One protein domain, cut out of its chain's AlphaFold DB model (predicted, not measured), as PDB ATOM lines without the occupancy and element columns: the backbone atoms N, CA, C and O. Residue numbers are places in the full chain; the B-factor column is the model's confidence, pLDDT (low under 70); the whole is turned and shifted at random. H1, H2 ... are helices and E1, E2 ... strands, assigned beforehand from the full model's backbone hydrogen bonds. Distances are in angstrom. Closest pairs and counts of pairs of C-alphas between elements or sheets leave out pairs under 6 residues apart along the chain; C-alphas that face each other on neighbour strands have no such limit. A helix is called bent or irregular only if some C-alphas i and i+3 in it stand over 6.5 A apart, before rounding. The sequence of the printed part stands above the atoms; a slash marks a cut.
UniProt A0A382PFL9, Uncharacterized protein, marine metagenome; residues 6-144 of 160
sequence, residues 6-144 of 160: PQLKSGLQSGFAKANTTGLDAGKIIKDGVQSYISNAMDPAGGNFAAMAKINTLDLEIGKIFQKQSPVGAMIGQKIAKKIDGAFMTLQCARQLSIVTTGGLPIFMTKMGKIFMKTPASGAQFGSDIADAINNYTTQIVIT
ATOM      1  N   PRO A   6      -8.020 -56.189  39.377       64.19
ATOM      2  CA  PRO A   6      -6.818 -56.915  38.970       64.19
ATOM      3  C   PRO A   6      -5.716 -55.992  38.431       64.19
ATOM      4  O   PRO A   6      -4.549 -56.195  38.749       64.19
ATOM      5  N   GLN A   7      -6.070 -54.963  37.654       68.94
ATOM      6  CA  GLN A   7      -5.126 -54.031  37.028       68.94
ATOM      7  C   GLN A   7      -4.467 -53.112  38.067       68.94
ATOM      8  O   GLN A   7      -3.243 -53.013  38.106       68.94
ATOM      9  N   LEU A   8      -5.259 -52.501  38.953       73.44
ATOM     10  CA  LEU A   8      -4.790 -51.674  40.068       73.44
ATOM     11  C   LEU A   8      -3.882 -52.482  41.001       73.44
ATOM     12  O   LEU A   8      -2.781 -52.041  41.329       73.44
ATOM     13  N   LYS A   9      -4.313 -53.686  41.390       75.81
ATOM     14  CA  LYS A   9      -3.556 -54.563  42.289       75.81
ATOM     15  C   LYS A   9      -2.263 -55.056  41.643       75.81
ATOM     16  O   LYS A   9      -1.211 -54.898  42.250       75.81
ATOM     17  N   SER A  10      -2.313 -55.538  40.399       74.56
ATOM     18  CA  SER A  10      -1.131 -55.984  39.646       74.56
ATOM     19  C   SER A  10      -0.138 -54.848  39.380       74.56
ATOM     20  O   SER A  10       1.064 -55.027  39.578       74.56
ATOM     21  N   GLY A  11      -0.620 -53.658  39.001       73.19
ATOM     22  CA  GLY A  11       0.211 -52.478  38.757       73.19
ATOM     23  C   GLY A  11       0.925 -51.995  40.020       73.19
ATOM     24  O   GLY A  11       2.143 -51.825  40.011       73.19
ATOM     25  N   LEU A  12       0.198 -51.860  41.135       77.75
ATOM     26  CA  LEU A  12       0.777 -51.456  42.419       77.75
ATOM     27  C   LEU A  12       1.725 -52.526  42.985       77.75
ATOM     28  O   LEU A  12       2.821 -52.183  43.426       77.75
ATOM     29  N   GLN A  13       1.355 -53.812  42.933       80.12
ATOM     30  CA  GLN A  13       2.231 -54.922  43.331       80.12
ATOM     31  C   GLN A  13       3.525 -54.931  42.508       80.12
ATOM     32  O   GLN A  13       4.612 -54.962  43.080       80.12
ATOM     33  N   SER A  14       3.420 -54.861  41.178       76.31
ATOM     34  CA  SER A  14       4.566 -54.903  40.263       76.31
ATOM     35  C   SER A  14       5.455 -53.667  40.375       76.31
ATOM     36  O   SER A  14       6.672 -53.785  40.268       76.31
ATOM     37  N   GLY A  15       4.867 -52.487  40.594       74.62
ATOM     38  CA  GLY A  15       5.597 -51.240  40.793       74.62
ATOM     39  C   GLY A  15       6.396 -51.255  42.094       74.62
ATOM     40  O   GLY A  15       7.622 -51.131  42.070       74.62
ATOM     41  N   PHE A  16       5.730 -51.486  43.231       75.75
ATOM     42  CA  PHE A  16       6.396 -51.512  44.538       75.75
ATOM     43  C   PHE A  16       7.325 -52.723  44.735       75.75
ATOM     44  O   PHE A  16       8.183 -52.679  45.610       75.75
ATOM     45  N   ALA A  17       7.212 -53.779  43.922       71.56
ATOM     46  CA  ALA A  17       8.183 -54.877  43.888       71.56
ATOM     47  C   ALA A  17       9.436 -54.596  43.032       71.56
ATOM     48  O   ALA A  17      10.413 -55.331  43.157       71.56
ATOM     49  N   LYS A  18       9.418 -53.581  42.152       66.00
ATOM     50  CA  LYS A  18      10.514 -53.287  41.203       66.00
ATOM     51  C   LYS A  18      11.258 -51.978  41.469       66.00
ATOM     52  O   LYS A  18      12.380 -51.826  40.995       66.00
ATOM     53  N   ALA A  19      10.652 -51.020  42.169       58.34
ATOM     54  CA  ALA A  19      11.276 -49.722  42.398       58.34
ATOM     55  C   ALA A  19      12.283 -49.741  43.556       58.34
ATOM     56  O   ALA A  19      11.939 -50.084  44.688       58.34
ATOM     57  N   ASN A  20      13.495 -49.241  43.297       49.91
ATOM     58  CA  ASN A  20      14.346 -48.698  44.354       49.91
ATOM     59  C   ASN A  20      13.613 -47.487  44.947       49.91
ATOM     60  O   ASN A  20      13.364 -46.513  44.243       49.91
ATOM     61  N   THR A  21      13.184 -47.575  46.207       57.59
ATOM     62  CA  THR A  21      12.095 -46.741  46.740       57.59
ATOM     63  C   THR A  21      12.490 -45.286  47.016       57.59
ATOM     64  O   THR A  21      12.666 -44.892  48.173       57.59
ATOM     65  N   THR A  22      12.565 -44.448  45.978       58.66
ATOM     66  CA  THR A  22      12.469 -42.992  46.159       58.66
ATOM     67  C   THR A  22      11.002 -42.574  46.296       58.66
ATOM     68  O   THR A  22      10.080 -43.259  45.842       58.66
ATOM     69  N   GLY A  23      10.761 -41.414  46.913       59.56
ATOM     70  CA  GLY A  23       9.405 -40.883  47.063       59.56
ATOM     71  C   GLY A  23       8.697 -40.602  45.733       59.56
ATOM     72  O   GLY A  23       7.480 -40.750  45.643       59.56
ATOM     73  N   LEU A  24       9.454 -40.219  44.699       65.62
ATOM     74  CA  LEU A  24       8.922 -39.920  43.368       65.62
ATOM     75  C   LEU A  24       8.453 -41.194  42.656       65.62
ATOM     76  O   LEU A  24       7.365 -41.191  42.085       65.62
ATOM     77  N   ASP A  25       9.204 -42.292  42.769       72.31
ATOM     78  CA  ASP A  25       8.806 -43.588  42.208       72.31
ATOM     79  C   ASP A  25       7.528 -44.107  42.871       72.31
ATOM     80  O   ASP A  25       6.592 -44.508  42.183       72.31
ATOM     81  N   ALA A  26       7.429 -44.010  44.202       70.56
ATOM     82  CA  ALA A  26       6.213 -44.365  44.936       70.56
ATOM     83  C   ALA A  26       4.995 -43.519  44.509       70.56
ATOM     84  O   ALA A  26       3.889 -44.048  44.371       70.56
ATOM     85  N   GLY A  27       5.192 -42.219  44.256       72.19
ATOM     86  CA  GLY A  27       4.160 -41.340  43.702       72.19
ATOM     87  C   GLY A  27       3.734 -41.734  42.290       72.19
ATOM     88  O   GLY A  27       2.535 -41.793  42.009       72.19
ATOM     89  N   LYS A  28       4.696 -42.065  41.423       79.06
ATOM     90  CA  LYS A  28       4.437 -42.529  40.058       79.06
ATOM     91  C   LYS A  28       3.685 -43.862  40.036       79.06
ATOM     92  O   LYS A  28       2.679 -43.961  39.352       79.06
ATOM     93  N   ILE A  29       4.096 -44.848  40.835       79.69
ATOM     94  CA  ILE A  29       3.421 -46.156  40.936       79.69
ATOM     95  C   ILE A  29       1.946 -45.990  41.333       79.69
ATOM     96  O   ILE A  29       1.068 -46.622  40.745       79.69
ATOM     97  N   ILE A  30       1.658 -45.109  42.299       78.88
ATOM     98  CA  ILE A  30       0.281 -44.817  42.721       78.88
ATOM     99  C   ILE A  30      -0.504 -44.109  41.607       78.88
ATOM    100  O   ILE A  30      -1.644 -44.491  41.346       78.88
ATOM    101  N   LYS A  31       0.096 -43.127  40.921       80.94
ATOM    102  CA  LYS A  31      -0.511 -42.443  39.769       80.94
ATOM    103  C   LYS A  31      -0.828 -43.411  38.631       80.94
ATOM    104  O   LYS A  31      -1.980 -43.468  38.220       80.94
ATOM    105  N   ASP A  32       0.141 -44.200  38.177       79.81
ATOM    106  CA  ASP A  32      -0.007 -45.129  37.051       79.81
ATOM    107  C   ASP A  32      -1.051 -46.225  37.362       79.81
ATOM    108  O   ASP A  32      -1.853 -46.596  36.499       79.81
ATOM    109  N   GLY A  33      -1.111 -46.692  38.617       76.38
ATOM    110  CA  GLY A  33      -2.135 -47.626  39.100       76.38
ATOM    111  C   GLY A  33      -3.542 -47.017  39.147       76.38
ATOM    112  O   GLY A  33      -4.486 -47.616  38.633       76.38
ATOM    113  N   VAL A  34      -3.691 -45.808  39.707       74.81
ATOM    114  CA  VAL A  34      -4.971 -45.072  39.720       74.81
ATOM    115  C   VAL A  34      -5.414 -44.724  38.297       74.81
ATOM    116  O   VAL A  34      -6.589 -44.886  37.988       74.81
ATOM    117  N   GLN A  35      -4.493 -44.330  37.415       77.62
ATOM    118  CA  GLN A  35      -4.772 -44.026  36.011       77.62
ATOM    119  C   GLN A  35      -5.267 -45.268  35.264       77.62
ATOM    120  O   GLN A  35      -6.300 -45.217  34.603       77.62
ATOM    121  N   SER A  36      -4.604 -46.411  35.445       75.19
ATOM    122  CA  SER A  36      -5.034 -47.685  34.856       75.19
ATOM    123  C   SER A  36      -6.405 -48.144  35.373       75.19
ATOM    124  O   SER A  36      -7.169 -48.755  34.629       75.19
ATOM    125  N   TYR A  37      -6.746 -47.829  36.627       72.50
ATOM    126  CA  TYR A  37      -8.069 -48.092  37.201       72.50
ATOM    127  C   TYR A  37      -9.147 -47.181  36.588       72.50
ATOM    128  O   TYR A  37     -10.137 -47.672  36.052       72.50
ATOM    129  N   ILE A  38      -8.943 -45.859  36.621       70.81
ATOM    130  CA  ILE A  38      -9.949 -44.872  36.190       70.81
ATOM    131  C   ILE A  38     -10.114 -44.782  34.670       70.81
ATOM    132  O   ILE A  38     -11.217 -44.513  34.217       70.81
ATOM    133  N   SER A  39      -9.090 -45.091  33.865       69.50
ATOM    134  CA  SER A  39      -9.236 -45.187  32.402       69.50
ATOM    135  C   SER A  39     -10.161 -46.322  31.944       69.50
ATOM    136  O   SER A  39     -10.589 -46.313  30.795       69.50
ATOM    137  N   ASN A  40     -10.483 -47.278  32.823       68.19
ATOM    138  CA  ASN A  40     -11.466 -48.334  32.570       68.19
ATOM    139  C   ASN A  40     -12.835 -48.051  33.221       68.19
ATOM    140  O   ASN A  40     -13.736 -48.869  33.085       68.19
ATOM    141  N   ALA A  41     -12.993 -46.932  33.937       66.56
ATOM    142  CA  ALA A  41     -14.226 -46.603  34.642       66.56
ATOM    143  C   ALA A  41     -15.289 -46.004  33.710       66.56
ATOM    144  O   ALA A  41     -14.999 -45.093  32.927       66.56
ATOM    145  N   MET A  42     -16.534 -46.453  33.862       66.88
ATOM    146  CA  MET A  42     -17.715 -45.781  33.323       66.88
ATOM    147  C   MET A  42     -18.493 -45.096  34.454       66.88
ATOM    148  O   MET A  42     -18.493 -45.544  35.602       66.88
ATOM    149  N   ASP A  43     -19.174 -43.994  34.143       67.94
ATOM    150  CA  ASP A  43     -20.257 -43.487  34.988       67.94
ATOM    151  C   ASP A  43     -21.469 -44.441  34.953       67.94
ATOM    152  O   ASP A  43     -21.608 -45.233  34.014       67.94
ATOM    153  N   PRO A  44     -22.376 -44.400  35.950       62.94
ATOM    154  CA  PRO A  44     -23.512 -45.321  35.996       62.94
ATOM    155  C   PRO A  44     -24.534 -45.133  34.856       62.94
ATOM    156  O   PRO A  44     -25.448 -45.944  34.750       62.94
ATOM    157  N   ALA A  45     -24.387 -44.126  33.981       60.59
ATOM    158  CA  ALA A  45     -25.157 -43.995  32.741       60.59
ATOM    159  C   ALA A  45     -24.414 -44.563  31.508       60.59
ATOM    160  O   ALA A  45     -24.856 -44.349  30.376       60.59
ATOM    161  N   GLY A  46     -23.296 -45.274  31.693       66.56
ATOM    162  CA  GLY A  46     -22.503 -45.883  30.620       66.56
ATOM    163  C   GLY A  46     -21.659 -44.885  29.821       66.56
ATOM    164  O   GLY A  46     -21.369 -45.129  28.651       66.56
ATOM    165  N   GLY A  47     -21.321 -43.731  30.399       65.25
ATOM    166  CA  GLY A  47     -20.354 -42.794  29.836       65.25
ATOM    167  C   GLY A  47     -18.938 -43.125  30.303       65.25
ATOM    168  O   GLY A  47     -18.668 -43.160  31.501       65.25
ATOM    169  N   ASN A  48     -18.013 -43.346  29.368       71.88
ATOM    170  CA  ASN A  48     -16.609 -43.595  29.699       71.88
ATOM    171  C   ASN A  48     -15.976 -42.407  30.443       71.88
ATOM    172  O   ASN A  48     -16.391 -41.252  30.294       71.88
ATOM    173  N   PHE A  49     -14.904 -42.696  31.177       71.38
ATOM    174  CA  PHE A  49     -13.944 -41.712  31.659       71.38
ATOM    175  C   PHE A  49     -13.552 -40.675  30.585       71.38
ATOM    176  O   PHE A  49     -13.204 -41.040  29.462       71.38
ATOM    177  N   ALA A  50     -13.572 -39.388  30.952       72.88
ATOM    178  CA  ALA A  50     -13.242 -38.270  30.067       72.88
ATOM    179  C   ALA A  50     -12.012 -37.467  30.537       72.88
ATOM    180  O   ALA A  50     -11.134 -37.175  29.728       72.88
ATOM    181  N   ALA A  51     -11.921 -37.107  31.826       73.19
ATOM    182  CA  ALA A  51     -10.782 -36.356  32.370       73.19
ATOM    183  C   ALA A  51     -10.610 -36.521  33.893       73.19
ATOM    184  O   ALA A  51     -11.569 -36.755  34.620       73.19
ATOM    185  N   MET A  52      -9.381 -36.361  34.397       73.81
ATOM    186  CA  MET A  52      -9.073 -36.330  35.838       73.81
ATOM    187  C   MET A  52      -7.978 -35.294  36.100       73.81
ATOM    188  O   MET A  52      -6.806 -35.638  36.222       73.81
ATOM    189  N   ALA A  53      -8.332 -34.006  36.122       75.50
ATOM    190  CA  ALA A  53      -7.366 -32.906  35.967       75.50
ATOM    191  C   ALA A  53      -6.135 -32.979  36.902       75.50
ATOM    192  O   ALA A  53      -5.017 -32.688  36.475       75.50
ATOM    193  N   LYS A  54      -6.310 -33.416  38.158       76.62
ATOM    194  CA  LYS A  54      -5.215 -33.523  39.144       76.62
ATOM    195  C   LYS A  54      -4.425 -34.838  39.105       76.62
ATOM    196  O   LYS A  54      -3.431 -34.945  39.826       76.62
ATOM    197  N   ILE A  55      -4.795 -35.825  38.281       76.81
ATOM    198  CA  ILE A  55      -4.014 -37.071  38.166       76.81
ATOM    199  C   ILE A  55      -2.594 -36.788  37.660       76.81
ATOM    200  O   ILE A  55      -1.622 -37.366  38.139       76.81
ATOM    201  N   ASN A  56      -2.463 -35.796  36.775       72.81
ATOM    202  CA  ASN A  56      -1.193 -35.369  36.192       72.81
ATOM    203  C   ASN A  56      -0.208 -34.797  37.222       72.81
ATOM    204  O   ASN A  56       0.993 -34.840  36.979       72.81
ATOM    205  N   THR A  57      -0.700 -34.312  38.366       77.62
ATOM    206  CA  THR A  57       0.104 -33.775  39.479       77.62
ATOM    207  C   THR A  57       0.280 -34.748  40.649       77.62
ATOM    208  O   THR A  57       1.074 -34.475  41.550       77.62
ATOM    209  N   LEU A  58      -0.466 -35.859  40.676       78.44
ATOM    210  CA  LEU A  58      -0.583 -36.752  41.835       78.44
ATOM    211  C   LEU A  58       0.759 -37.390  42.238       78.44
ATOM    212  O   LEU A  58       1.066 -37.487  43.424       78.44
ATOM    213  N   ASP A  59       1.583 -37.751  41.258       78.31
ATOM    214  CA  ASP A  59       2.948 -38.259  41.432       78.31
ATOM    215  C   ASP A  59       3.882 -37.241  42.090       78.31
ATOM    216  O   ASP A  59       4.564 -37.568  43.061       78.31
ATOM    217  N   LEU A  60       3.882 -35.995  41.612       78.94
ATOM    218  CA  LEU A  60       4.701 -34.922  42.181       78.94
ATOM    219  C   LEU A  60       4.244 -34.531  43.592       78.94
ATOM    220  O   LEU A  60       5.076 -34.197  44.438       78.94
ATOM    221  N   GLU A  61       2.940 -34.564  43.870       80.81
ATOM    222  CA  GLU A  61       2.416 -34.255  45.203       80.81
ATOM    223  C   GLU A  61       2.687 -35.380  46.211       80.81
ATOM    224  O   GLU A  61       3.150 -35.093  47.317       80.81
ATOM    225  N   ILE A  62       2.495 -36.649  45.830       78.56
ATOM    226  CA  ILE A  62       2.874 -37.801  46.660       78.56
ATOM    227  C   ILE A  62       4.396 -37.838  46.862       78.56
ATOM    228  O   ILE A  62       4.856 -37.976  47.996       78.56
ATOM    229  N   GLY A  63       5.185 -37.614  45.808       75.38
ATOM    230  CA  GLY A  63       6.646 -37.560  45.888       75.38
ATOM    231  C   GLY A  63       7.152 -36.495  46.859       75.38
ATOM    232  O   GLY A  63       8.020 -36.781  47.684       75.38
ATOM    233  N   LYS A  64       6.537 -35.306  46.861       77.81
ATOM    234  CA  LYS A  64       6.812 -34.250  47.853       77.81
ATOM    235  C   LYS A  64       6.391 -34.634  49.276       77.81
ATOM    236  O   LYS A  64       7.034 -34.183  50.221       77.81
ATOM    237  N   ILE A  65       5.350 -35.449  49.461       78.62
ATOM    238  CA  ILE A  65       4.944 -35.948  50.789       78.62
ATOM    239  C   ILE A  65       5.971 -36.954  51.334       78.62
ATOM    240  O   ILE A  65       6.347 -36.840  52.500       78.62
ATOM    241  N   PHE A  66       6.468 -37.878  50.504       72.25
ATOM    242  CA  PHE A  66       7.556 -38.795  50.875       72.25
ATOM    243  C   PHE A  66       8.882 -38.054  51.133       72.25
ATOM    244  O   PHE A  66       9.541 -38.316  52.137       72.25
ATOM    245  N   GLN A  67       9.269 -37.108  50.264       69.88
ATOM    246  CA  GLN A  67      10.497 -36.314  50.433       69.88
ATOM    247  C   GLN A  67      10.474 -35.444  51.697       69.88
ATOM    248  O   GLN A  67      11.505 -35.289  52.345       69.88
ATOM    249  N   LYS A  68       9.311 -34.917  52.104       66.25
ATOM    250  CA  LYS A  68       9.138 -34.160  53.362       66.25
ATOM    251  C   LYS A  68       9.077 -35.057  54.613       66.25
ATOM    252  O   LYS A  68       8.292 -34.757  55.515       66.25
ATOM    253  N   GLN A  69       9.858 -36.147  54.621       56.16
ATOM    254  CA  GLN A  69      10.076 -37.147  55.681       56.16
ATOM    255  C   GLN A  69       9.370 -36.825  57.008       56.16
ATOM    256  O   GLN A  69       9.966 -36.346  57.970       56.16
ATOM    257  N   SER A  70       8.059 -37.070  57.060       58.72
ATOM    258  CA  SER A  70       7.304 -36.886  58.297       58.72
ATOM    259  C   SER A  70       7.587 -38.106  59.180       58.72
ATOM    260  O   SER A  70       7.274 -39.209  58.737       58.72
ATOM    261  N   PRO A  71       8.126 -37.957  60.406       57.00
ATOM    262  CA  PRO A  71       8.572 -39.092  61.229       57.00
ATOM    263  C   PRO A  71       7.430 -40.021  61.685       57.00
ATOM    264  O   PRO A  71       7.672 -41.071  62.269       57.00
ATOM    265  N   VAL A  72       6.178 -39.652  61.404       72.38
ATOM    266  CA  VAL A  72       4.983 -40.460  61.648       72.38
ATOM    267  C   VAL A  72       4.437 -40.963  60.313       72.38
ATOM    268  O   VAL A  72       3.788 -40.211  59.580       72.38
ATOM    269  N   GLY A  73       4.635 -42.251  60.022       68.69
ATOM    270  CA  GLY A  73       4.156 -42.894  58.791       68.69
ATOM    271  C   GLY A  73       2.650 -42.729  58.554       68.69
ATOM    272  O   GLY A  73       2.229 -42.426  57.437       68.69
ATOM    273  N   ALA A  74       1.824 -42.759  59.610       75.69
ATOM    274  CA  ALA A  74       0.390 -42.482  59.474       75.69
ATOM    275  C   ALA A  74       0.092 -41.104  58.870       75.69
ATOM    276  O   ALA A  74      -0.861 -40.965  58.108       75.69
ATOM    277  N   MET A  75       0.916 -40.094  59.160       78.81
ATOM    278  CA  MET A  75       0.747 -38.748  58.618       78.81
ATOM    279  C   MET A  75       1.118 -38.687  57.127       78.81
ATOM    280  O   MET A  75       0.523 -37.906  56.388       78.81
ATOM    281  N   ILE A  76       2.057 -39.525  56.667       80.69
ATOM    282  CA  ILE A  76       2.360 -39.721  55.240       80.69
ATOM    283  C   ILE A  76       1.139 -40.347  54.552       80.69
ATOM    284  O   ILE A  76       0.595 -39.749  53.624       80.69
ATOM    285  N   GLY A  77       0.629 -41.470  55.069       80.19
ATOM    286  CA  GLY A  77      -0.563 -42.140  54.533       80.19
ATOM    287  C   GLY A  77      -1.806 -41.238  54.502       80.19
ATOM    288  O   GLY A  77      -2.491 -41.160  53.486       80.19
ATOM    289  N   GLN A  78      -2.067 -40.477  55.569       83.88
ATOM    290  CA  GLN A  78      -3.165 -39.502  55.631       83.88
ATOM    291  C   GLN A  78      -3.024 -38.364  54.608       83.88
ATOM    292  O   GLN A  78      -4.024 -37.948  54.021       83.88
ATOM    293  N   LYS A  79      -1.805 -37.854  54.377       83.50
ATOM    294  CA  LYS A  79      -1.538 -36.828  53.355       83.50
ATOM    295  C   LYS A  79      -1.720 -37.391  51.940       83.50
ATOM    296  O   LYS A  79      -2.291 -36.701  51.106       83.50
ATOM    297  N   ILE A  80      -1.288 -38.628  51.686       81.31
ATOM    298  CA  ILE A  80      -1.458 -39.317  50.393       81.31
ATOM    299  C   ILE A  80      -2.939 -39.602  50.115       81.31
ATOM    300  O   ILE A  80      -3.422 -39.307  49.024       81.31
ATOM    301  N   ALA A  81      -3.687 -40.081  51.116       83.31
ATOM    302  CA  ALA A  81      -5.137 -40.242  51.027       83.31
ATOM    303  C   ALA A  81      -5.824 -38.930  50.608       83.31
ATOM    304  O   ALA A  81      -6.615 -38.963  49.671       83.31
ATOM    305  N   LYS A  82      -5.416 -37.802  51.224       84.19
ATOM    306  CA  LYS A  82      -5.836 -36.416  50.919       84.19
ATOM    307  C   LYS A  82      -5.372 -35.843  49.561       84.19
ATOM    308  O   LYS A  82      -5.637 -34.676  49.252       84.19
ATOM    309  N   LYS A  83      -4.624 -36.613  48.766       85.44
ATOM    310  CA  LYS A  83      -4.270 -36.272  47.377       85.44
ATOM    311  C   LYS A  83      -4.982 -37.163  46.371       85.44
ATOM    312  O   LYS A  83      -5.406 -36.673  45.327       85.44
ATOM    313  N   ILE A  84      -5.162 -38.436  46.712       80.44
ATOM    314  CA  ILE A  84      -5.938 -39.387  45.916       80.44
ATOM    315  C   ILE A  84      -7.419 -38.966  45.879       80.44
ATOM    316  O   ILE A  84      -7.983 -38.855  44.794       80.44
ATOM    317  N   ASP A  85      -8.032 -38.637  47.019       81.88
ATOM    318  CA  ASP A  85      -9.406 -38.105  47.090       81.88
ATOM    319  C   ASP A  85      -9.582 -36.805  46.287       81.88
ATOM    320  O   ASP A  85     -10.494 -36.689  45.475       81.88
ATOM    321  N   GLY A  86      -8.665 -35.850  46.438       80.31
ATOM    322  CA  GLY A  86      -8.682 -34.558  45.780       80.31
ATOM    323  C   GLY A  86      -8.545 -34.687  44.269       80.31
ATOM    324  O   GLY A  86      -9.052 -33.812  43.565       80.31
ATOM    325  N   ALA A  87      -7.910 -35.765  43.786       78.25
ATOM    326  CA  ALA A  87      -7.896 -36.162  42.384       78.25
ATOM    327  C   ALA A  87      -9.211 -36.828  41.951       78.25
ATOM    328  O   ALA A  87      -9.735 -36.461  40.899       78.25
ATOM    329  N   PHE A  88      -9.792 -37.728  42.757       75.69
ATOM    330  CA  PHE A  88     -11.111 -38.321  42.489       75.69
ATOM    331  C   PHE A  88     -12.242 -37.279  42.460       75.69
ATOM    332  O   PHE A  88     -13.114 -37.366  41.605       75.69
ATOM    333  N   MET A  89     -12.171 -36.217  43.268       75.12
ATOM    334  CA  MET A  89     -13.060 -35.047  43.163       75.12
ATOM    335  C   MET A  89     -12.907 -34.258  41.846       75.12
ATOM    336  O   MET A  89     -13.713 -33.376  41.570       75.12
ATOM    337  N   THR A  90     -11.878 -34.538  41.038       74.88
ATOM    338  CA  THR A  90     -11.708 -33.986  39.678       74.88
ATOM    339  C   THR A  90     -11.931 -35.014  38.571       74.88
ATOM    340  O   THR A  90     -11.605 -34.731  37.422       74.88
ATOM    341  N   LEU A  91     -12.462 -36.197  38.901       74.00
ATOM    342  CA  LEU A  91     -12.909 -37.181  37.919       74.00
ATOM    343  C   LEU A  91     -14.134 -36.638  37.165       74.00
ATOM    344  O   LEU A  91     -15.114 -36.214  37.782       74.00
ATOM    345  N   GLN A  92     -14.054 -36.678  35.839       73.06
ATOM    346  CA  GLN A  92     -15.105 -36.329  34.896       73.06
ATOM    347  C   GLN A  92     -15.334 -37.514  33.952       73.06
ATOM    348  O   GLN A  92     -14.394 -37.975  33.297       73.06
ATOM    349  N   CYS A  93     -16.576 -37.978  33.857       70.88
ATOM    350  CA  CYS A  93     -17.030 -38.979  32.889       70.88
ATOM    351  C   CYS A  93     -18.005 -38.362  31.875       70.88
ATOM    352  O   CYS A  93     -18.612 -37.320  32.129       70.88
ATOM    353  N   ALA A  94     -18.151 -38.999  30.713       72.31
ATOM    354  CA  ALA A  94     -18.804 -38.417  29.539       72.31
ATOM    355  C   ALA A  94     -20.302 -38.076  29.701       72.31
ATOM    356  O   ALA A  94     -20.822 -37.308  28.893       72.31
ATOM    357  N   ARG A  95     -21.010 -38.630  30.699       67.06
ATOM    358  CA  ARG A  95     -22.447 -38.380  30.954       67.06
ATOM    359  C   ARG A  95     -22.728 -37.811  32.351       67.06
ATOM    360  O   ARG A  95     -23.878 -37.772  32.793       67.06
ATOM    361  N   GLN A  96     -21.689 -37.373  33.058       64.44
ATOM    362  CA  GLN A  96     -21.760 -36.915  34.442       64.44
ATOM    363  C   GLN A  96     -22.428 -35.535  34.584       64.44
ATOM    364  O   GLN A  96     -22.034 -34.572  33.933       64.44
ATOM    365  N   LEU A  97     -23.398 -35.429  35.498       63.25
ATOM    366  CA  LEU A  97     -24.088 -34.179  35.847       63.25
ATOM    367  C   LEU A  97     -23.434 -33.437  37.018       63.25
ATOM    368  O   LEU A  97     -23.412 -32.209  37.037       63.25
ATOM    369  N   SER A  98     -22.942 -34.168  38.022       59.41
ATOM    370  CA  SER A  98     -22.400 -33.575  39.250       59.41
ATOM    371  C   SER A  98     -21.160 -34.305  39.759       59.41
ATOM    372  O   SER A  98     -20.951 -35.491  39.499       59.41
ATOM    373  N   ILE A  99     -20.320 -33.572  40.489       57.66
ATOM    374  CA  ILE A  99     -19.005 -34.026  40.953       57.66
ATOM    375  C   ILE A  99     -19.106 -35.220  41.912       57.66
ATOM    376  O   ILE A  99     -20.022 -35.318  42.727       57.66
ATOM    377  N   VAL A 100     -18.095 -36.086  41.811       61.75
ATOM    378  CA  VAL A 100     -17.770 -37.172  42.742       61.75
ATOM    379  C   VAL A 100     -17.877 -36.708  44.198       61.75
ATOM    380  O   VAL A 100     -17.038 -35.954  44.695       61.75
ATOM    381  N   THR A 101     -18.903 -37.194  44.898       56.78
ATOM    382  CA  THR A 101     -19.031 -37.048  46.356       56.78
ATOM    383  C   THR A 101     -18.468 -38.288  47.044       56.78
ATOM    384  O   THR A 101     -18.633 -39.410  46.566       56.78
ATOM    385  N   THR A 102     -17.720 -38.085  48.133       62.69
ATOM    386  CA  THR A 102     -16.762 -39.082  48.641       62.69
ATOM    387  C   THR A 102     -16.930 -39.333  50.141       62.69
ATOM    388  O   THR A 102     -16.109 -38.898  50.956       62.69
ATOM    389  N   GLY A 103     -17.986 -40.051  50.530       63.19
ATOM    390  CA  GLY A 103     -18.283 -40.320  51.948       63.19
ATOM    391  C   GLY A 103     -17.167 -41.078  52.687       63.19
ATOM    392  O   GLY A 103     -16.968 -40.895  53.885       63.19
ATOM    393  N   GLY A 104     -16.380 -41.885  51.966       72.88
ATOM    394  CA  GLY A 104     -15.360 -42.769  52.540       72.88
ATOM    395  C   GLY A 104     -14.055 -42.117  53.025       72.88
ATOM    396  O   GLY A 104     -13.193 -42.840  53.529       72.88
ATOM    397  N   LEU A 105     -13.854 -40.798  52.886       78.81
ATOM    398  CA  LEU A 105     -12.545 -40.168  53.139       78.81
ATOM    399  C   LEU A 105     -11.955 -40.431  54.548       78.81
ATOM    400  O   LEU A 105     -10.786 -40.814  54.617       78.81
ATOM    401  N   PRO A 106     -12.696 -40.315  55.672       81.06
ATOM    402  CA  PRO A 106     -12.128 -40.583  57.000       81.06
ATOM    403  C   PRO A 106     -11.655 -42.038  57.166       81.06
ATOM    404  O   PRO A 106     -10.614 -42.304  57.773       81.06
ATOM    405  N   ILE A 107     -12.385 -42.986  56.568       83.88
ATOM    406  CA  ILE A 107     -12.049 -44.417  56.572       83.88
ATOM    407  C   ILE A 107     -10.808 -44.667  55.708       83.88
ATOM    408  O   ILE A 107      -9.909 -45.401  56.118       83.88
ATOM    409  N   PHE A 108     -10.718 -44.022  54.544       83.19
ATOM    410  CA  PHE A 108      -9.578 -44.126  53.635       83.19
ATOM    411  C   PHE A 108      -8.297 -43.526  54.231       83.19
ATOM    412  O   PHE A 108      -7.267 -44.199  54.252       83.19
ATOM    413  N   MET A 109      -8.375 -42.331  54.832       85.75
ATOM    414  CA  MET A 109      -7.284 -41.734  55.615       85.75
ATOM    415  C   MET A 109      -6.816 -42.654  56.750       85.75
ATOM    416  O   MET A 109      -5.616 -42.767  56.998       85.75
ATOM    417  N   THR A 110      -7.746 -43.343  57.420       85.56
ATOM    418  CA  THR A 110      -7.431 -44.286  58.504       85.56
ATOM    419  C   THR A 110      -6.780 -45.572  57.982       85.56
ATOM    420  O   THR A 110      -5.790 -46.026  58.555       85.56
ATOM    421  N   LYS A 111      -7.280 -46.150  56.878       85.25
ATOM    422  CA  LYS A 111      -6.676 -47.322  56.216       85.25
ATOM    423  C   LYS A 111      -5.261 -47.000  55.729       85.25
ATOM    424  O   LYS A 111      -4.325 -47.685  56.128       85.25
ATOM    425  N   MET A 112      -5.085 -45.922  54.963       83.56
ATOM    426  CA  MET A 112      -3.769 -45.455  54.502       83.56
ATOM    427  C   MET A 112      -2.821 -45.154  55.666       83.56
ATOM    428  O   MET A 112      -1.666 -45.570  55.639       83.56
ATOM    429  N   GLY A 113      -3.306 -44.504  56.728       83.38
ATOM    430  CA  GLY A 113      -2.506 -44.247  57.924       83.38
ATOM    431  C   GLY A 113      -1.969 -45.529  58.577       83.38
ATOM    432  O   GLY A 113      -0.798 -45.581  58.947       83.38
ATOM    433  N   LYS A 114      -2.788 -46.588  58.657       85.44
ATOM    434  CA  LYS A 114      -2.362 -47.903  59.170       85.44
ATOM    435  C   LYS A 114      -1.379 -48.612  58.233       85.44
ATOM    436  O   LYS A 114      -0.403 -49.176  58.716       85.44
ATOM    437  N   ILE A 115      -1.596 -48.553  56.918       84.56
ATOM    438  CA  ILE A 115      -0.706 -49.171  55.916       84.56
ATOM    439  C   ILE A 115       0.700 -48.566  55.983       84.56
ATOM    440  O   ILE A 115       1.679 -49.298  55.965       84.56
ATOM    441  N   PHE A 116       0.801 -47.246  56.149       81.56
ATOM    442  CA  PHE A 116       2.080 -46.542  56.280       81.56
ATOM    443  C   PHE A 116       2.686 -46.581  57.699       81.56
ATOM    444  O   PHE A 116       3.802 -46.105  57.890       81.56
ATOM    445  N   MET A 117       1.986 -47.128  58.702       80.56
ATOM    446  CA  MET A 117       2.558 -47.463  60.021       80.56
ATOM    447  C   MET A 117       3.048 -48.912  60.115       80.56
ATOM    448  O   MET A 117       3.924 -49.214  60.921       80.56
ATOM    449  N   LYS A 118       2.464 -49.817  59.328       80.25
ATOM    450  CA  LYS A 118       2.811 -51.237  59.281       80.25
ATOM    451  C   LYS A 118       4.092 -51.424  58.469       80.25
ATOM    452  O   LYS A 118       4.122 -51.070  57.297       80.25
ATOM    453  N   THR A 119       5.108 -52.070  59.040       73.88
ATOM    454  CA  THR A 119       6.236 -52.598  58.255       73.88
ATOM    455  C   THR A 119       5.704 -53.660  57.283       73.88
ATOM    456  O   THR A 119       5.169 -54.676  57.740       73.88
ATOM    457  N   PRO A 120       5.778 -53.460  55.954       70.25
ATOM    458  CA  PRO A 120       5.263 -54.435  55.003       70.25
ATOM    459  C   PRO A 120       6.238 -55.608  54.859       70.25
ATOM    460  O   PRO A 120       7.448 -55.412  54.806       70.25
ATOM    461  N   ALA A 121       5.715 -56.830  54.731       72.94
ATOM    462  CA  ALA A 121       6.540 -58.024  54.513       72.94
ATOM    463  C   ALA A 121       7.251 -58.026  53.142       72.94
ATOM    464  O   ALA A 121       8.256 -58.707  52.963       72.94
ATOM    465  N   SER A 122       6.729 -57.275  52.169       77.56
ATOM    466  CA  SER A 122       7.357 -57.022  50.871       77.56
ATOM    467  C   SER A 122       6.743 -55.784  50.209       77.56
ATOM    468  O   SER A 122       5.617 -55.392  50.532       77.56
ATOM    469  N   GLY A 123       7.439 -55.200  49.229       71.25
ATOM    470  CA  GLY A 123       6.883 -54.129  48.395       71.25
ATOM    471  C   GLY A 123       5.610 -54.556  47.649       71.25
ATOM    472  O   GLY A 123       4.652 -53.791  47.573       71.25
ATOM    473  N   ALA A 124       5.528 -55.817  47.211       76.44
ATOM    474  CA  ALA A 124       4.306 -56.373  46.629       76.44
ATOM    475  C   ALA A 124       3.129 -56.356  47.625       76.44
ATOM    476  O   ALA A 124       2.026 -55.944  47.264       76.44
ATOM    477  N   GLN A 125       3.345 -56.732  48.893       79.75
ATOM    478  CA  GLN A 125       2.287 -56.661  49.907       79.75
ATOM    479  C   GLN A 125       1.869 -55.212  50.190       79.75
ATOM    480  O   GLN A 125       0.680 -54.944  50.326       79.75
ATOM    481  N   PHE A 126       2.816 -54.271  50.220       80.75
ATOM    482  CA  PHE A 126       2.520 -52.842  50.368       80.75
ATOM    483  C   PHE A 126       1.649 -52.314  49.216       80.75
ATOM    484  O   PHE A 126       0.631 -51.664  49.453       80.75
ATOM    485  N   GLY A 127       1.988 -52.672  47.972       79.56
ATOM    486  CA  GLY A 127       1.181 -52.365  46.790       79.56
ATOM    487  C   GLY A 127      -0.217 -52.994  46.829       79.56
ATOM    488  O   GLY A 127      -1.187 -52.333  46.463       79.56
ATOM    489  N   SER A 128      -0.347 -54.228  47.335       82.25
ATOM    490  CA  SER A 128      -1.652 -54.864  47.566       82.25
ATOM    491  C   SER A 128      -2.481 -54.102  48.594       82.25
ATOM    492  O   SER A 128      -3.614 -53.736  48.300       82.25
ATOM    493  N   ASP A 129      -1.925 -53.837  49.779       84.50
ATOM    494  CA  ASP A 129      -2.634 -53.161  50.868       84.50
ATOM    495  C   ASP A 129      -3.129 -51.766  50.413       84.50
ATOM    496  O   ASP A 129      -4.259 -51.370  50.720       84.50
ATOM    497  N   ILE A 130      -2.328 -51.049  49.608       84.00
ATOM    498  CA  ILE A 130      -2.704 -49.788  48.942       84.00
ATOM    499  C   ILE A 130      -3.845 -49.993  47.931       84.00
ATOM    500  O   ILE A 130      -4.814 -49.231  47.962       84.00
ATOM    501  N   ALA A 131      -3.769 -51.008  47.064       81.50
ATOM    502  CA  ALA A 131      -4.808 -51.316  46.075       81.50
ATOM    503  C   ALA A 131      -6.155 -51.618  46.744       81.50
ATOM    504  O   ALA A 131      -7.186 -51.050  46.384       81.50
ATOM    505  N   ASP A 132      -6.131 -52.470  47.771       84.38
ATOM    506  CA  ASP A 132      -7.305 -52.854  48.545       84.38
ATOM    507  C   ASP A 132      -7.893 -51.639  49.292       84.38
ATOM    508  O   ASP A 132      -9.115 -51.495  49.361       84.38
ATOM    509  N   ALA A 133      -7.065 -50.710  49.790       84.06
ATOM    510  CA  ALA A 133      -7.535 -49.461  50.397       84.06
ATOM    511  C   ALA A 133      -8.153 -48.475  49.391       84.06
ATOM    512  O   ALA A 133      -9.178 -47.875  49.714       84.06
ATOM    513  N   ILE A 134      -7.574 -48.322  48.193       80.75
ATOM    514  CA  ILE A 134      -8.126 -47.474  47.122       80.75
ATOM    515  C   ILE A 134      -9.457 -48.050  46.629       80.75
ATOM    516  O   ILE A 134     -10.436 -47.315  46.560       80.75
ATOM    517  N   ASN A 135      -9.547 -49.359  46.383       80.06
ATOM    518  CA  ASN A 135     -10.788 -49.983  45.921       80.06
ATOM    519  C   ASN A 135     -11.914 -49.943  46.978       80.06
ATOM    520  O   ASN A 135     -13.081 -49.764  46.648       80.06
ATOM    521  N   ASN A 136     -11.576 -50.037  48.272       81.69
ATOM    522  CA  ASN A 136     -12.540 -49.794  49.360       81.69
ATOM    523  C   ASN A 136     -13.010 -48.326  49.446       81.69
ATOM    524  O   ASN A 136     -13.988 -48.047  50.134       81.69
ATOM    525  N   TYR A 137     -12.294 -47.390  48.823       77.44
ATOM    526  CA  TYR A 137     -12.648 -45.973  48.783       77.44
ATOM    527  C   TYR A 137     -13.425 -45.618  47.505       77.44
ATOM    528  O   TYR A 137     -14.387 -44.859  47.577       77.44
ATOM    529  N   THR A 138     -13.092 -46.212  46.356       73.25
ATOM    530  CA  THR A 138     -13.813 -45.985  45.091       73.25
ATOM    531  C   THR A 138     -15.219 -46.585  45.082       73.25
ATOM    532  O   THR A 138     -16.105 -46.011  44.461       73.25
ATOM    533  N   THR A 139     -15.495 -47.645  45.850       73.25
ATOM    534  CA  THR A 139     -16.881 -48.099  46.100       73.25
ATOM    535  C   THR A 139     -17.695 -47.144  46.986       73.25
ATOM    536  O   THR A 139     -18.894 -47.346  47.147       73.25
ATOM    537  N   GLN A 140     -17.063 -46.120  47.574       71.81
ATOM    538  CA  GLN A 140     -17.696 -45.041  48.353       71.81
ATOM    539  C   GLN A 140     -17.714 -43.700  47.592       71.81
ATOM    540  O   GLN A 140     -18.037 -42.660  48.175       71.81
ATOM    541  N   ILE A 141     -17.332 -43.711  46.311       70.81
ATOM    542  CA  ILE A 141     -17.554 -42.608  45.376       70.81
ATOM    543  C   ILE A 141     -18.998 -42.682  44.888       70.81
ATOM    544  O   ILE A 141     -19.488 -43.758  44.557       70.81
ATOM    545  N   VAL A 142     -19.655 -41.529  44.794       67.44
ATOM    546  CA  VAL A 142     -20.964 -41.391  44.152       67.44
ATOM    547  C   VAL A 142     -20.842 -40.433  42.970       67.44
ATOM    548  O   VAL A 142     -20.483 -39.266  43.140       67.44
ATOM    549  N   ILE A 143     -21.134 -40.946  41.774       68.00
ATOM    550  CA  ILE A 143     -21.278 -40.205  40.519       68.00
ATOM    551  C   ILE A 143     -22.770 -40.122  40.195       68.00
ATOM    552  O   ILE A 143     -23.466 -41.137  40.249       68.00
ATOM    553  N   THR A 144     -23.241 -38.935  39.811       67.50
ATOM    554  CA  THR A 144     -24.576 -38.741  39.226       67.50
ATOM    555  C   THR A 144     -24.430 -38.491  37.730       67.50
ATOM    556  O   THR A 144     -23.710 -37.570  37.332       67.50
TER     557      THR A 144
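What this domain is: This is residues 6 to 144 of the 160 residues of an uncharacterized protein of marine metagenome (UniProt A0A382PFL9). Six helices stand side by side in a closed ring, an up-and-down bundle in which each helix runs against the one before it, and two small two-stranded sheets sit together at one end of it. The ring is made of three helical hairpins, H1 with H2, H3 with H4 and H5 with H6; H2, H4 and H6 come near each other across the middle. The printed part has 139 residues, with six named helices and four named strands in the order H1 H2 E1 H3 H4 E2 E3 H5 H6 E4; the class is mostly helix, and the sheets E1 - E2 and E3 - E4 are antiparallel. It is compact, with a radius of gyration of the C-alphas of 14.4 A, and elongated, spanning 42 by 27 by 23 A.

How they stand to each other: H1, residues 6 to 18, touches H2, residues 23 to 38, at a shallow tilt of 15 degrees, opposite ways; the closest C-alphas, of Leu 8 and Gly 33, are 4.9 A apart. E1, residues 49 to 52, is the antiparallel neighbour of E2, residues 91 to 93, with N 50 and O 92 within hydrogen-bond range at 2.9 A. H3, residues 55 to 67, touches H2, with the C-alphas of Gly 27 and Asp 59 closest at 4.0 A. H3 touches H4, residues 73 to 88, at a shallow tilt of 11 degrees, the closest C-alphas being Ile 55 and Ala 87 at 5.8 A. E3, residues 96 to 102, is the antiparallel neighbour of E4, residues 141 to 144, with N 97 and O 144 within range at 2.8 A. H5, residues 105 to 115, touches H4 at a steep tilt of 41 degrees, the closest C-alphas being Ala 74 and Gly 113 at 3.7 A. H6, residues 123 to 138, touches H5, with the C-alphas of Phe 108 and Tyr 137 closest at 6.0 A. H6 also touches H1 at a shallow tilt of 32 degrees, only just short of steep, with Gln 13 and Ala 124 closest at 4.2 A between C-alphas. Every O i to N i+4 pair is within hydrogen-bond range in H1, H2, H5 and H6, against 7 of 9 in H3 and 11 of 12 in H4.

Where its parts are: H1 begins at C-alpha 6 (-6.818, -56.915, 38.970). H2, H4 and H6 measure 22.6, 22.8 and 22.5 A from first to last C-alpha, H3 19.0 A, H1 17.8 A and H5 15.1 A. H3 is irregular, with C-alphas 56 and 59 lying 7.3 A apart. E3 measures 15.2 A, E4 10.1 A, E1 8.4 A and E2 6.7 A. E4 ends at C-alpha 144 (-24.576, -38.741, 39.226).

The domain as a whole: The C-alphas farthest apart, of Ala 45 and Pro 71, are 44.4 A apart. The printed part has no cut and no long link. Its mean pLDDT is 74.0, and 36 residues are under 70, among them residues 18 to 24, 39 to 47 and 95 to 103.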